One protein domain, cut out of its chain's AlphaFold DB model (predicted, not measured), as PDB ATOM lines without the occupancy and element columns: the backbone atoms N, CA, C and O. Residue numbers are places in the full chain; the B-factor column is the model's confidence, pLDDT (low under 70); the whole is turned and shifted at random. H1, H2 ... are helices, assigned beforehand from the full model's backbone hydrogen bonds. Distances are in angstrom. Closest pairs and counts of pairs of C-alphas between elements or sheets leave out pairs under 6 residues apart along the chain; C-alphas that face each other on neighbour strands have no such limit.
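This is residues 137 to 248 of the 302 residues of an uncharacterized protein of Planctomycetaceae bacterium (UniProt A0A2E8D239). Three helices, H1, H4 and H8, pack on one another at large angles as the core of an elongated helical body; H3 packs beside H4 at one end of it, and the helical hairpin of H6 and H7 makes the other end, with H6 on H1. The short H2 and H5 lie between these ends, H5 folding back on H4. The printed part has 112 residues, with eight named helices, H1 to H8 in chain order, and no named strand; the class is all helix. The whole is compact, with a radius of gyration of the C-alphas of 13.9 A, and spans 43 by 25 by 24 A.

H1, residues 137 to 152, is followed by H2, residues 154 to 159, which touches no helix; the two are close but not clearly touching, with C-alphas 150 and 157 at 6.9 A. H3, residues 163 to 170, and H4, residues 175 to 190, form a hairpin at a shallow tilt of 23 degrees, with C-alphas 169 and 178 closest at 6.0 A. H4 is the hub, touching four helices. Its residues 176 to 183 touch H1, about perpendicular at 83 degrees; the closest C-alphas, of Ser 147 and Tyr 179, are 5.4 A apart. H4 forms another hairpin with H5, residues 194 to 200, at a steep tilt of 40 degrees; C-alphas 186 and 196 are closest, at 6.8 A. H6, residues 204 to 213, touches residues 138 to 145 of H1, opposite ways at a shallow tilt of 32 degrees, only just short of steep; C-alphas 141 and 213 are closest, at 6.1 A. H6 and H7, residues 216 to 223, form a hairpin at 21 degrees, with C-alphas 211 and 219 closest at 5.8 A. H8, residues 228 to 247, touches H1 about perpendicular at 85 degrees, with C-alphas 139 and 242 closest at 4.7 A. Its residues 243 to 247 touch H4 at a steep tilt of 56 degrees, with C-alphas 180 and 243 closest at 5.5 A. H3 and H7 are apart. Every O i to N i+4 pair is within hydrogen-bond range in H1 to H7, and 15 of 16 in H8.

H1 begins at C-alpha 137, (151.113, 153.894, 285.969), and is 22.6 A long. H4 is 22.7 A, H6 14.6 A, and H8 28.3 A, ending at C-alpha 247, (154.897, 163.606, 298.578).

The C-alphas farthest apart, of Arg 171 and Pro 225, are 43.5 A apart. The printed part has no cut, and the seven links are tight. Mean pLDDT of the printed part is 77.9; residues 184, 186 to 195, 225, 230 and 244 to 248 are under 70.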
ATOM      1  N   ASN A 137     150.020 154.833 286.226       77.25
ATOM      2  CA  ASN A 137     151.113 153.894 285.969       77.25
ATOM      3  C   ASN A 137     152.406 154.604 285.527       77.25
ATOM      4  O   ASN A 137     153.480 154.292 286.037       77.25
ATOM      5  N   ASP A 138     152.306 155.603 284.647       80.56
ATOM      6  CA  ASP A 138     153.446 156.396 284.172       80.56
ATOM      7  C   ASP A 138     154.030 157.266 285.296       80.56
ATOM      8  O   ASP A 138     155.247 157.349 285.462       80.56
ATOM      9  N   GLN A 139     153.174 157.864 286.135       78.94
ATOM     10  CA  GLN A 139     153.612 158.582 287.340       78.94
ATOM     11  C   GLN A 139     154.333 157.647 288.318       78.94
ATOM     12  O   GLN A 139     155.344 158.025 288.913       78.94
ATOM     13  N   GLN A 140     153.845 156.414 288.479       82.38
ATOM     14  CA  GLN A 140     154.502 155.396 289.292       82.38
ATOM     15  C   GLN A 140     155.859 154.980 288.705       82.38
ATOM     16  O   GLN A 140     156.819 154.879 289.473       82.38
ATOM     17  N   ALA A 141     155.959 154.799 287.386       86.88
ATOM     18  CA  ALA A 141     157.205 154.488 286.686       86.88
ATOM     19  C   ALA A 141     158.244 155.614 286.835       86.88
ATOM     20  O   ALA A 141     159.377 155.359 287.249       86.88
ATOM     21  N   LEU A 142     157.844 156.871 286.618       86.81
ATOM     22  CA  LEU A 142     158.688 158.059 286.813       86.81
ATOM     23  C   LEU A 142     159.141 158.234 288.266       86.81
ATOM     24  O   LEU A 142     160.310 158.527 288.516       86.81
ATOM     25  N   ALA A 143     158.252 158.019 289.240       83.69
ATOM     26  CA  ALA A 143     158.605 158.078 290.656       83.69
ATOM     27  C   ALA A 143     159.618 156.985 291.049       83.69
ATOM     28  O   ALA A 143     160.549 157.250 291.813       83.69
ATOM     29  N   ALA A 144     159.458 155.769 290.515       87.94
ATOM     30  CA  ALA A 144     160.401 154.674 290.721       87.94
ATOM     31  C   ALA A 144     161.754 154.955 290.043       87.94
ATOM     32  O   ALA A 144     162.802 154.725 290.643       87.94
ATOM     33  N   TRP A 145     161.747 155.509 288.829       91.38
ATOM     34  CA  TRP A 145     162.951 155.925 288.105       91.38
ATOM     35  C   TRP A 145     163.737 157.010 288.857       91.38
ATOM     36  O   TRP A 145     164.919 156.814 289.131       91.38
ATOM     37  N   ILE A 146     163.081 158.085 289.310       88.00
ATOM     38  CA  ILE A 146     163.725 159.126 290.132       88.00
ATOM     39  C   ILE A 146     164.251 158.564 291.456       88.00
ATOM     40  O   ILE A 146     165.350 158.922 291.873       88.00
ATOM     41  N   SER A 147     163.517 157.649 292.096       87.94
ATOM     42  CA  SER A 147     163.990 156.988 293.318       87.94
ATOM     43  C   SER A 147     165.255 156.157 293.069       87.94
ATOM     44  O   SER A 147     166.153 156.184 293.904       87.94
ATOM     45  N   ARG A 148     165.379 155.484 291.912       89.75
ATOM     46  CA  ARG A 148     166.613 154.774 291.518       89.75
ATOM     47  C   ARG A 148     167.787 155.730 291.291       89.75
ATOM     48  O   ARG A 148     168.870 155.457 291.798       89.75
ATOM     49  N   LEU A 149     167.579 156.844 290.585       89.25
ATOM     50  CA  LEU A 149     168.635 157.842 290.360       89.25
ATOM     51  C   LEU A 149     169.118 158.466 291.677       89.25
ATOM     52  O   LEU A 149     170.316 158.556 291.917       89.25
ATOM     53  N   ILE A 150     168.196 158.833 292.572       87.62
ATOM     54  CA  ILE A 150     168.556 159.388 293.886       87.62
ATOM     55  C   ILE A 150     169.240 158.340 294.770       87.62
ATOM     56  O   ILE A 150     170.136 158.708 295.516       87.62
ATOM     57  N   ALA A 151     168.866 157.060 294.687       89.19
ATOM     58  CA  ALA A 151     169.551 155.991 295.417       89.19
ATOM     59  C   ALA A 151     170.980 155.742 294.899       89.19
ATOM     60  O   ALA A 151     171.875 155.475 295.696       89.19
ATOM     61  N   ARG A 152     171.208 155.850 293.580       89.06
ATOM     62  CA  ARG A 152     172.541 155.750 292.961       89.06
ATOM     63  C   ARG A 152     173.468 156.870 293.438       89.06
ATOM     64  O   ARG A 152     174.615 156.611 293.776       89.06
ATOM     65  N   ASP A 153     172.952 158.095 293.473       86.88
ATOM     66  CA  ASP A 153     173.709 159.307 293.794       86.88
ATOM     67  C   ASP A 153     173.446 159.811 295.235       86.88
ATOM     68  O   ASP A 153     173.616 161.001 295.514       86.88
ATOM     69  N   GLU A 154     173.020 158.936 296.165       86.69
ATOM     70  CA  GLU A 154     172.438 159.327 297.468       86.69
ATOM     71  C   GLU A 154     173.358 160.258 298.273       86.69
ATOM     72  O   GLU A 154     172.902 161.306 298.729       86.69
ATOM     73  N   ASP A 155     174.656 159.962 298.365       85.75
ATOM     74  CA  ASP A 155     175.622 160.806 299.081       85.75
ATOM     75  C   ASP A 155     175.792 162.193 298.442       85.75
ATOM     76  O   ASP A 155     175.795 163.208 299.144       85.75
ATOM     77  N   ARG A 156     175.862 162.265 297.105       84.12
ATOM     78  CA  ARG A 156     175.927 163.531 296.351       84.12
ATOM     79  C   ARG A 156     174.658 164.354 296.587       84.12
ATOM     80  O   ARG A 156     174.727 165.561 296.818       84.12
ATOM     81  N   VAL A 157     173.494 163.700 296.621       83.25
ATOM     82  CA  VAL A 157     172.210 164.342 296.935       83.25
ATOM     83  C   VAL A 157     172.132 164.757 298.414       83.25
ATOM     84  O   VAL A 157     171.586 165.818 298.716       83.25
ATOM     85  N   LEU A 158     172.707 164.015 299.359       83.69
ATOM     86  CA  LEU A 158     172.747 164.407 300.775       83.69
ATOM     87  C   LEU A 158     173.688 165.601 301.032       83.69
ATOM     88  O   LEU A 158     173.396 166.420 301.909       83.69
ATOM     89  N   GLN A 159     174.770 165.751 300.260       84.50
ATOM     90  CA  GLN A 159     175.760 166.823 300.439       84.50
ATOM     91  C   GLN A 159     175.187 168.237 300.246       84.50
ATOM     92  O   GLN A 159     175.464 169.105 301.077       84.50
ATOM     93  N   HIS A 160     174.336 168.492 299.240       79.56
ATOM     94  CA  HIS A 160     173.702 169.817 299.097       79.56
ATOM     95  C   HIS A 160     172.423 170.001 299.943       79.56
ATOM     96  O   HIS A 160     171.744 171.025 299.808       79.56
ATOM     97  N   LEU A 161     172.086 169.081 300.858       79.94
ATOM     98  CA  LEU A 161     171.011 169.277 301.839       79.94
ATOM     99  C   LEU A 161     171.525 169.906 303.142       79.94
ATOM    100  O   LEU A 161     172.581 169.552 303.680       79.94
ATOM    101  N   LEU A 162     170.735 170.832 303.690       82.81
ATOM    102  CA  LEU A 162     170.992 171.431 305.002       82.81
ATOM    103  C   LEU A 162     170.952 170.356 306.108       82.81
ATOM    104  O   LEU A 162     170.197 169.389 305.973       82.81
ATOM    105  N   PRO A 163     171.680 170.522 307.229       82.88
ATOM    106  CA  PRO A 163     171.664 169.557 308.334       82.88
ATOM    107  C   PRO A 163     170.247 169.204 308.816       82.88
ATOM    108  O   PRO A 163     169.894 168.030 308.865       82.88
ATOM    109  N   ALA A 164     169.383 170.206 309.022       81.81
ATOM    110  CA  ALA A 164     167.982 170.005 309.414       81.81
ATOM    111  C   ALA A 164     167.127 169.269 308.354       81.81
ATOM    112  O   ALA A 164     166.115 168.651 308.681       81.81
ATOM    113  N   GLN A 165     167.513 169.317 307.072       81.44
ATOM    114  CA  GLN A 165     166.860 168.531 306.018       81.44
ATOM    115  C   GLN A 165     167.307 167.068 306.082       81.44
ATOM    116  O   GLN A 165     166.459 166.182 306.028       81.44
ATOM    117  N   ARG A 166     168.610 166.811 306.271       83.19
ATOM    118  CA  ARG A 166     169.157 165.457 306.461       83.19
ATOM    119  C   ARG A 166     168.562 164.775 307.695       83.19
ATOM    120  O   ARG A 166     168.075 163.655 307.595       83.19
ATOM    121  N   GLU A 167     168.485 165.485 308.816       84.06
ATOM    122  CA  GLU A 167     167.859 164.995 310.051       84.06
ATOM    123  C   GLU A 167     166.348 164.731 309.897       84.06
ATOM    124  O   GLU A 167     165.793 163.823 310.510       84.06
ATOM    125  N   ARG A 168     165.648 165.483 309.039       81.69
ATOM    126  CA  ARG A 168     164.243 165.192 308.720       81.69
ATOM    127  C   ARG A 168     164.085 163.916 307.883       81.69
ATOM    128  O   ARG A 168     163.045 163.271 307.980       81.69
ATOM    129  N   LEU A 169     165.076 163.561 307.064       84.00
ATOM    130  CA  LEU A 169     165.035 162.382 306.192       84.00
ATOM    131  C   LEU A 169     165.334 161.076 306.933       84.00
ATOM    132  O   LEU A 169     164.774 160.049 306.558       84.00
ATOM    133  N   THR A 170     166.139 161.097 308.001       83.88
ATOM    134  CA  THR A 170     166.362 159.906 308.848       83.88
ATOM    135  C   THR A 170     165.087 159.452 309.566       83.88
ATOM    136  O   THR A 170     164.954 158.278 309.887       83.88
ATOM    137  N   ARG A 171     164.115 160.356 309.746       85.06
ATOM    138  CA  ARG A 171     162.780 160.080 310.309       85.06
ATOM    139  C   ARG A 171     161.779 159.510 309.287       85.06
ATOM    140  O   ARG A 171     160.592 159.424 309.590       85.06
ATOM    141  N   ILE A 172     162.213 159.184 308.064       81.62
ATOM    142  CA  ILE A 172     161.374 158.588 307.014       81.62
ATOM    143  C   ILE A 172     161.878 157.171 306.721       81.62
ATOM    144  O   ILE A 172     162.885 156.989 306.037       81.62
ATOM    145  N   GLU A 173     161.154 156.177 307.236       79.31
ATOM    146  CA  GLU A 173     161.486 154.749 307.106       79.31
ATOM    147  C   GLU A 173     161.320 154.235 305.665       79.31
ATOM    148  O   GLU A 173     162.183 153.529 305.142       79.31
ATOM    149  N   ASP A 174     160.235 154.628 304.990       80.69
ATOM    150  CA  ASP A 174     159.992 154.292 303.584       80.69
ATOM    151  C   ASP A 174     161.016 155.005 302.683       80.69
ATOM    152  O   ASP A 174     160.962 156.224 302.489       80.69
ATOM    153  N   LYS A 175     161.932 154.226 302.092       79.25
ATOM    154  CA  LYS A 175     162.978 154.726 301.187       79.25
ATOM    155  C   LYS A 175     162.418 155.472 299.971       79.25
ATOM    156  O   LYS A 175     162.945 156.525 299.629       79.25
ATOM    157  N   ASN A 176     161.336 155.002 299.349       73.00
ATOM    158  CA  ASN A 176     160.739 155.677 298.190       73.00
ATOM    159  C   ASN A 176     160.144 157.031 298.597       73.00
ATOM    160  O   ASN A 176     160.319 158.036 297.905       73.00
ATOM    161  N   ARG A 177     159.494 157.093 299.764       71.88
ATOM    162  CA  ARG A 177     158.998 158.348 300.342       71.88
ATOM    163  C   ARG A 177     160.142 159.277 300.753       71.88
ATOM    164  O   ARG A 177     160.018 160.492 300.583       71.88
ATOM    165  N   ARG A 178     161.260 158.733 301.245       79.69
ATOM    166  CA  ARG A 178     162.487 159.477 301.569       79.69
ATOM    167  C   ARG A 178     163.096 160.100 300.314       79.69
ATOM    168  O   ARG A 178     163.306 161.309 300.299       79.69
ATOM    169  N   TYR A 179     163.264 159.330 299.238       80.75
ATOM    170  CA  TYR A 179     163.800 159.811 297.961       80.75
ATOM    171  C   TYR A 179     162.872 160.817 297.266       80.75
ATOM    172  O   TYR A 179     163.335 161.871 296.831       80.75
ATOM    173  N   ALA A 180     161.554 160.593 297.268       72.12
ATOM    174  CA  ALA A 180     160.589 161.594 296.803       72.12
ATOM    175  C   ALA A 180     160.654 162.890 297.643       72.12
ATOM    176  O   ALA A 180     160.573 163.995 297.104       72.12
ATOM    177  N   THR A 181     160.872 162.776 298.958       72.88
ATOM    178  CA  THR A 181     161.064 163.937 299.843       72.88
ATOM    179  C   THR A 181     162.385 164.663 299.559       72.88
ATOM    180  O   THR A 181     162.388 165.893 299.532       72.88
ATOM    181  N   MET A 182     163.480 163.946 299.278       77.25
ATOM    182  CA  MET A 182     164.758 164.526 298.835       77.25
ATOM    183  C   MET A 182     164.578 165.311 297.533       77.25
ATOM    184  O   MET A 182     164.928 166.490 297.476       77.25
ATOM    185  N   ALA A 183     163.941 164.709 296.526       71.94
ATOM    186  CA  ALA A 183     163.650 165.354 295.249       71.94
ATOM    187  C   ALA A 183     162.821 166.645 295.427       71.94
ATOM    188  O   ALA A 183     163.144 167.699 294.872       71.94
ATOM    189  N   ALA A 184     161.786 166.596 296.274       68.62
ATOM    190  CA  ALA A 184     160.978 167.763 296.615       68.62
ATOM    191  C   ALA A 184     161.779 168.852 297.359       68.62
ATOM    192  O   ALA A 184     161.610 170.035 297.060       68.62
ATOM    193  N   MET A 185     162.659 168.484 298.300       71.56
ATOM    194  CA  MET A 185     163.512 169.433 299.032       71.56
ATOM    195  C   MET A 185     164.473 170.192 298.110       71.56
ATOM    196  O   MET A 185     164.671 171.391 298.313       71.56
ATOM    197  N   TYR A 186     165.019 169.534 297.082       67.25
ATOM    198  CA  TYR A 186     165.827 170.199 296.055       67.25
ATOM    199  C   TYR A 186     165.008 171.197 295.237       67.25
ATOM    200  O   TYR A 186     165.409 172.355 295.108       67.25
ATOM    201  N   ARG A 187     163.820 170.791 294.769       64.19
ATOM    202  CA  ARG A 187     162.925 171.665 293.994       64.19
ATOM    203  C   ARG A 187     162.561 172.946 294.752       64.19
ATOM    204  O   ARG A 187     162.675 174.038 294.205       64.19
ATOM    205  N   PHE A 188     162.160 172.834 296.020       57.72
ATOM    206  CA  PHE A 188     161.751 173.999 296.818       57.72
ATOM    207  C   PHE A 188     162.911 174.927 297.220       57.72
ATOM    208  O   PHE A 188     162.653 176.057 297.627       57.72
ATOM    209  N   ARG A 189     164.174 174.487 297.104       57.72
ATOM    210  CA  ARG A 189     165.361 175.311 297.394       57.72
ATOM    211  C   ARG A 189     165.914 176.032 296.159       57.72
ATOM    212  O   ARG A 189     166.576 177.054 296.307       57.72
ATOM    213  N   ALA A 190     165.691 175.487 294.964       49.88
ATOM    214  CA  ALA A 190     166.350 175.944 293.741       49.88
ATOM    215  C   ALA A 190     165.637 177.095 293.014       49.88
ATOM    216  O   ALA A 190     166.283 177.783 292.232       49.88
ATOM    217  N   GLY A 191     164.325 177.274 293.217       44.44
ATOM    218  CA  GLY A 191     163.487 178.177 292.407       44.44
ATOM    219  C   GLY A 191     163.182 177.646 290.998       44.44
ATOM    220  O   GLY A 191     162.132 177.961 290.451       44.44
ATOM    221  N   ASP A 192     164.047 176.773 290.475       49.88
ATOM    222  CA  ASP A 192     163.972 176.158 289.153       49.88
ATOM    223  C   ASP A 192     164.147 174.634 289.206       49.88
ATOM    224  O   ASP A 192     164.902 174.097 290.021       49.88
ATOM    225  N   ASN A 193     163.488 173.931 288.281       51.91
ATOM    226  CA  ASN A 193     163.605 172.474 288.134       51.91
ATOM    227  C   ASN A 193     164.980 172.018 287.601       51.91
ATOM    228  O   ASN A 193     165.319 170.846 287.782       51.91
ATOM    229  N   LEU A 194     165.764 172.916 286.979       49.59
ATOM    230  CA  LEU A 194     167.046 172.597 286.327       49.59
ATOM    231  C   LEU A 194     167.983 171.777 287.234       49.59
ATOM    232  O   LEU A 194     168.555 170.769 286.816       49.59
ATOM    233  N   ARG A 195     168.063 172.134 288.523       64.81
ATOM    234  CA  ARG A 195     169.087 171.594 289.431       64.81
ATOM    235  C   ARG A 195     168.969 170.108 289.758       64.81
ATOM    236  O   ARG A 195     169.948 169.537 290.221       64.81
ATOM    237  N   LEU A 196     167.812 169.462 289.567       72.69
ATOM    238  CA  LEU A 196     167.698 168.023 289.853       72.69
ATOM    239  C   LEU A 196     168.316 167.178 288.730       72.69
ATOM    240  O   LEU A 196     169.022 166.213 289.010       72.69
ATOM    241  N   PHE A 197     168.096 167.565 287.471       75.94
ATOM    242  CA  PHE A 197     168.692 166.890 286.314       75.94
ATOM    243  C   PHE A 197     170.183 167.227 286.170       75.94
ATOM    244  O   PHE A 197     170.974 166.331 285.892       75.94
ATOM    245  N   GLU A 198     170.592 168.466 286.468       77.81
ATOM    246  CA  GLU A 198     172.010 168.858 286.565       77.81
ATOM    247  C   GLU A 198     172.777 168.085 287.654       77.81
ATOM    248  O   GLU A 198     173.969 167.816 287.502       77.81
ATOM    249  N   LEU A 199     172.109 167.726 288.757       78.06
ATOM    250  CA  LEU A 199     172.707 166.983 289.870       78.06
ATOM    251  C   LEU A 199     172.795 165.479 289.598       78.06
ATOM    252  O   LEU A 199     173.831 164.878 289.866       78.06
ATOM    253  N   LEU A 200     171.706 164.882 289.105       83.06
ATOM    254  CA  LEU A 200     171.605 163.437 288.876       83.06
ATOM    255  C   LEU A 200     172.191 163.000 287.527       83.06
ATOM    256  O   LEU A 200     172.474 161.822 287.355       83.06
ATOM    257  N   GLN A 201     172.345 163.923 286.571       84.25
ATOM    258  CA  GLN A 201     172.959 163.708 285.253       84.25
ATOM    259  C   GLN A 201     172.540 162.370 284.604       84.25
ATOM    260  O   GLN A 201     173.397 161.519 284.354       84.25
ATOM    261  N   PRO A 202     171.227 162.135 284.385       85.19
ATOM    262  CA  PRO A 202     170.743 160.866 283.851       85.19
ATOM    263  C   PRO A 202     171.384 160.571 282.494       85.19
ATOM    264  O   PRO A 202     171.395 161.407 281.590       85.19
ATOM    265  N   SER A 203     171.922 159.364 282.370       87.50
ATOM    266  CA  SER A 203     172.558 158.877 281.153       87.50
ATOM    267  C   SER A 203     171.527 158.601 280.053       87.50
ATOM    268  O   SER A 203     170.322 158.509 280.297       87.50
ATOM    269  N   ARG A 204     172.004 158.393 278.820       84.88
ATOM    270  CA  ARG A 204     171.142 157.921 277.726       84.88
ATOM    271  C   ARG A 204     170.469 156.587 278.075       84.88
ATOM    272  O   ARG A 204     169.288 156.425 277.800       84.88
ATOM    273  N   GLU A 205     171.184 155.686 278.747       87.69
ATOM    274  CA  GLU A 205     170.622 154.412 279.198       87.69
ATOM    275  C   GLU A 205     169.518 154.610 280.250       87.69
ATOM    276  O   GLU A 205     168.471 153.969 280.161       87.69
ATOM    277  N   ASP A 206     169.689 155.541 281.197       88.31
ATOM    278  CA  ASP A 206     168.651 155.873 282.184       88.31
ATOM    279  C   ASP A 206     167.351 156.342 281.501       88.31
ATOM    280  O   ASP A 206     166.258 156.012 281.965       88.31
ATOM    281  N   LEU A 207     167.464 157.088 280.394       87.25
ATOM    282  CA  LEU A 207     166.329 157.558 279.591       87.25
ATOM    283  C   LEU A 207     165.712 156.437 278.738       87.25
ATOM    284  O   LEU A 207     164.486 156.320 278.693       87.25
ATOM    285  N   ASP A 208     166.526 155.571 278.130       87.69
ATOM    286  CA  ASP A 208     166.053 154.409 277.365       87.69
ATOM    287  C   ASP A 208     165.334 153.390 278.279       87.69
ATOM    288  O   ASP A 208     164.344 152.766 277.885       87.69
ATOM    289  N   GLN A 209     165.791 153.231 279.527       89.00
ATOM    290  CA  GLN A 209     165.105 152.436 280.551       89.00
ATOM    291  C   GLN A 209     163.785 153.081 281.001       89.00
ATOM    292  O   GLN A 209     162.803 152.366 281.206       89.00
ATOM    293  N   LEU A 210     163.737 154.413 281.140       90.25
ATOM    294  CA  LEU A 210     162.500 155.134 281.451       90.25
ATOM    295  C   LEU A 210     161.465 154.951 280.333       90.25
ATOM    296  O   LEU A 210     160.340 154.551 280.622       90.25
ATOM    297  N   ALA A 211     161.851 155.153 279.070       89.00
ATOM    298  CA  ALA A 211     160.963 154.989 277.918       89.00
ATOM    299  C   ALA A 211     160.299 153.600 277.896       89.00
ATOM    300  O   ALA A 211     159.083 153.495 277.754       89.00
ATOM    301  N   LYS A 212     161.063 152.527 278.148       91.00
ATOM    302  CA  LYS A 212     160.543 151.145 278.217       91.00
ATOM    303  C   LYS A 212     159.484 150.926 279.306       91.00
ATOM    304  O   LYS A 212     158.657 150.031 279.161       91.00
ATOM    305  N   SER A 213     159.511 151.713 280.382       88.50
ATOM    306  CA  SER A 213     158.551 151.622 281.494       88.50
ATOM    307  C   SER A 213     157.291 152.483 281.330       88.50
ATOM    308  O   SER A 213     156.387 152.391 282.158       88.50
ATOM    309  N   LEU A 214     157.230 153.306 280.280       86.94
ATOM    310  CA  LEU A 214     156.129 154.227 280.014       86.94
ATOM    311  C   LEU A 214     155.086 153.633 279.053       86.94
ATOM    312  O   LEU A 214     155.383 152.806 278.173       86.94
ATOM    313  N   SER A 215     153.845 154.092 279.212       82.31
ATOM    314  CA  SER A 215     152.725 153.823 278.311       82.31
ATOM    315  C   SER A 215     153.062 154.225 276.865       82.31
ATOM    316  O   SER A 215     153.927 155.078 276.656       82.31
ATOM    317  N   PRO A 216     152.406 153.631 275.845       77.88
ATOM    318  CA  PRO A 216     152.640 153.999 274.447       77.88
ATOM    319  C   PRO A 216     152.509 155.508 274.212       77.88
ATOM    320  O   PRO A 216     153.439 156.117 273.708       77.88
ATOM    321  N   LEU A 217     151.446 156.128 274.738       72.69
ATOM    322  CA  LEU A 217     151.219 157.574 274.656       72.69
ATOM    323  C   LEU A 217     152.384 158.396 275.240       72.69
ATOM    324  O   LEU A 217     152.831 159.363 274.630       72.69
ATOM    325  N   ALA A 218     152.900 158.010 276.411       77.62
ATOM    326  CA  ALA A 218     154.032 158.700 277.029       77.62
ATOM    327  C   ALA A 218     155.378 158.403 276.332       77.62
ATOM    328  O   ALA A 218     156.307 159.201 276.440       77.62
ATOM    329  N   ARG A 219     155.506 157.299 275.587       81.88
ATOM    330  CA  ARG A 219     156.645 157.085 274.678       81.88
ATOM    331  C   ARG A 219     156.544 157.960 273.438       81.88
ATOM    332  O   ARG A 219     157.487 158.690 273.161       81.88
ATOM    333  N   ASP A 220     155.388 157.982 272.782       76.62
ATOM    334  CA  ASP A 220     155.151 158.800 271.591       76.62
ATOM    335  C   ASP A 220     155.452 160.286 271.881       76.62
ATOM    336  O   ASP A 220     156.187 160.932 271.139       76.62
ATOM    337  N   MET A 221     155.018 160.809 273.038       74.06
ATOM    338  CA  MET A 221     155.338 162.176 273.488       74.06
ATOM    339  C   MET A 221     156.836 162.443 273.756       74.06
ATOM    340  O   MET A 221     157.264 163.600 273.700       74.06
ATOM    341  N   LEU A 222     157.634 161.417 274.085       78.31
ATOM    342  CA  LEU A 222     159.095 161.524 274.254       78.31
ATOM    343  C   LEU A 222     159.862 161.407 272.933       78.31
ATOM    344  O   LEU A 222     160.971 161.943 272.837       78.31
ATOM    345  N   ASP A 223     159.291 160.693 271.964       77.81
ATOM    346  CA  ASP A 223     159.882 160.414 270.655       77.81
ATOM    347  C   ASP A 223     159.449 161.427 269.578       77.81
ATOM    348  O   ASP A 223     160.091 161.528 268.529       77.81
ATOM    349  N   GLU A 224     158.427 162.247 269.853       76.62
ATOM    350  CA  GLU A 224     158.090 163.439 269.069       76.62
ATOM    351  C   GLU A 224     159.331 164.323 268.803       76.62
ATOM    352  O   GLU A 224     160.107 164.603 269.727       76.62
ATOM    353  N   PRO A 225     159.514 164.831 267.566       62.53
ATOM    354  CA  PRO A 225     160.669 165.645 267.197       62.53
ATOM    355  C   PRO A 225     160.651 166.991 267.934       62.53
ATOM    356  O   PRO A 225     159.984 167.947 267.541       62.53
ATOM    357  N   ARG A 226     161.420 167.045 269.021       73.88
ATOM    358  CA  ARG A 226     161.560 168.170 269.952       73.88
ATOM    359  C   ARG A 226     163.029 168.561 270.052       73.88
ATOM    360  O   ARG A 226     163.909 167.703 269.972       73.88
ATOM    361  N   ASP A 227     163.310 169.846 270.268       77.44
ATOM    362  CA  ASP A 227     164.679 170.253 270.600       77.44
ATOM    363  C   ASP A 227     165.094 169.730 271.994       77.44
ATOM    364  O   ASP A 227     164.258 169.337 272.818       77.44
ATOM    365  N   ALA A 228     166.401 169.707 272.271       73.12
ATOM    366  CA  ALA A 228     166.928 169.150 273.518       73.12
ATOM    367  C   ALA A 228     166.356 169.834 274.778       73.12
ATOM    368  O   ALA A 228     166.082 169.152 275.766       73.12
ATOM    369  N   LYS A 229     166.106 171.152 274.732       71.69
ATOM    370  CA  LYS A 229     165.540 171.917 275.856       71.69
ATOM    371  C   LYS A 229     164.052 171.628 276.034       71.69
ATOM    372  O   LYS A 229     163.581 171.527 277.163       71.69
ATOM    373  N   GLN A 230     163.308 171.459 274.943       67.88
ATOM    374  CA  GLN A 230     161.898 171.062 274.981       67.88
ATOM    375  C   GLN A 230     161.721 169.658 275.573       67.88
ATOM    376  O   GLN A 230     160.834 169.456 276.406       67.88
ATOM    377  N   ARG A 231     162.576 168.699 275.185       75.06
ATOM    378  CA  ARG A 231     162.572 167.335 275.741       75.06
ATOM    379  C   ARG A 231     162.950 167.329 277.224       75.06
ATOM    380  O   ARG A 231     162.298 166.652 278.017       75.06
ATOM    381  N   GLU A 232     163.949 168.118 277.616       75.69
ATOM    382  CA  GLU A 232     164.317 168.297 279.022       75.69
ATOM    383  C   GLU A 232     163.164 168.911 279.835       75.69
ATOM    384  O   GLU A 232     162.789 168.381 280.880       75.69
ATOM    385  N   HIS A 233     162.536 169.978 279.336       72.00
ATOM    386  CA  HIS A 233     161.421 170.642 280.013       72.00
ATOM    387  C   HIS A 233     160.198 169.721 280.185       72.00
ATOM    388  O   HIS A 233     159.548 169.740 281.235       72.00
ATOM    389  N   LEU A 234     159.906 168.872 279.191       77.25
ATOM    390  CA  LEU A 234     158.878 167.832 279.285       77.25
ATOM    391  C   LEU A 234     159.180 166.863 280.441       77.25
ATOM    392  O   LEU A 234     158.351 166.702 281.339       77.25
ATOM    393  N   LEU A 235     160.394 166.301 280.473       80.56
ATOM    394  CA  LEU A 235     160.848 165.395 281.534       80.56
ATOM    395  C   LEU A 235     160.831 166.060 282.921       80.56
ATOM    396  O   LEU A 235     160.373 165.450 283.886       80.56
ATOM    397  N   GLN A 236     161.251 167.322 283.037       76.94
ATOM    398  CA  GLN A 236     161.184 168.087 284.288       76.94
ATOM    399  C   GLN A 236     159.737 168.267 284.788       76.94
ATOM    400  O   GLN A 236     159.467 168.119 285.984       76.94
ATOM    401  N   ASN A 237     158.787 168.568 283.895       75.88
ATOM    402  CA  ASN A 237     157.368 168.706 284.241       75.88
ATOM    403  C   ASN A 237     156.748 167.367 284.678       75.88
ATOM    404  O   ASN A 237     155.973 167.325 285.636       75.88
ATOM    405  N   TRP A 238     157.129 166.278 284.016       82.88
ATOM    406  CA  TRP A 238     156.711 164.909 284.322       82.88
ATOM    407  C   TRP A 238     157.237 164.414 285.670       82.88
ATOM    408  O   TRP A 238     156.475 163.923 286.506       82.88
ATOM    409  N   VAL A 239     158.524 164.636 285.932       80.44
ATOM    410  CA  VAL A 239     159.165 164.353 287.220       80.44
ATOM    411  C   VAL A 239     158.532 165.166 288.348       80.44
ATOM    412  O   VAL A 239     158.262 164.612 289.414       80.44
ATOM    413  N   ARG A 240     158.207 166.448 288.116       75.06
ATOM    414  CA  ARG A 240     157.456 167.265 289.085       75.06
ATOM    415  C   ARG A 240     156.124 166.606 289.449       75.06
ATOM    416  O   ARG A 240     155.860 166.453 290.638       75.06
ATOM    417  N   ALA A 241     155.323 166.194 288.464       73.12
ATOM    418  CA  ALA A 241     154.026 165.558 288.708       73.12
ATOM    419  C   ALA A 241     154.157 164.243 289.504       73.12
ATOM    420  O   ALA A 241     153.433 164.042 290.479       73.12
ATOM    421  N   ALA A 242     155.126 163.393 289.146       77.69
ATOM    422  CA  ALA A 242     155.382 162.116 289.817       77.69
ATOM    423  C   ALA A 242     155.917 162.263 291.259       77.69
ATOM    424  O   ALA A 242     155.570 161.476 292.140       77.69
ATOM    425  N   ILE A 243     156.748 163.277 291.533       74.94
ATOM    426  CA  ILE A 243     157.189 163.598 292.902       74.94
ATOM    427  C   ILE A 243     156.028 164.188 293.706       74.94
ATOM    428  O   ILE A 243     155.838 163.832 294.871       74.94
ATOM    429  N   GLU A 244     155.245 165.091 293.107       69.19
ATOM    430  CA  GLU A 244     154.124 165.733 293.788       69.19
ATOM    431  C   GLU A 244     153.075 164.712 294.229       69.19
ATOM    432  O   GLU A 244     152.728 164.751 295.405       69.19
ATOM    433  N   SER A 245     152.677 163.751 293.383       68.00
ATOM    434  CA  SER A 245     151.702 162.706 293.749       68.00
ATOM    435  C   SER A 245     152.199 161.715 294.814       68.00
ATOM    436  O   SER A 245     151.393 161.090 295.507       68.00
ATOM    437  N   ARG A 246     153.523 161.591 295.006       69.62
ATOM    438  CA  ARG A 246     154.142 160.772 296.069       69.62
ATOM    439  C   ARG A 246     154.308 161.508 297.397       69.62
ATOM    440  O   ARG A 246     154.146 160.904 298.455       69.62
ATOM    441  N   VAL A 247     154.667 162.793 297.365       64.69
ATOM    442  CA  VAL A 247     154.897 163.606 298.578       64.69
ATOM    443  C   VAL A 247     153.591 164.207 299.109       64.69
ATOM    444  O   VAL A 247     153.449 164.419 300.314       64.69
ATOM    445  N   ARG A 248     152.622 164.451 298.223       62.28
ATOM    446  CA  ARG A 248     151.247 164.839 298.535       62.28
ATOM    447  C   ARG A 248     150.326 163.841 297.826       62.28
ATOM    448  O   ARG A 248     150.307 163.862 296.601       62.28
TER     449      ARG A 248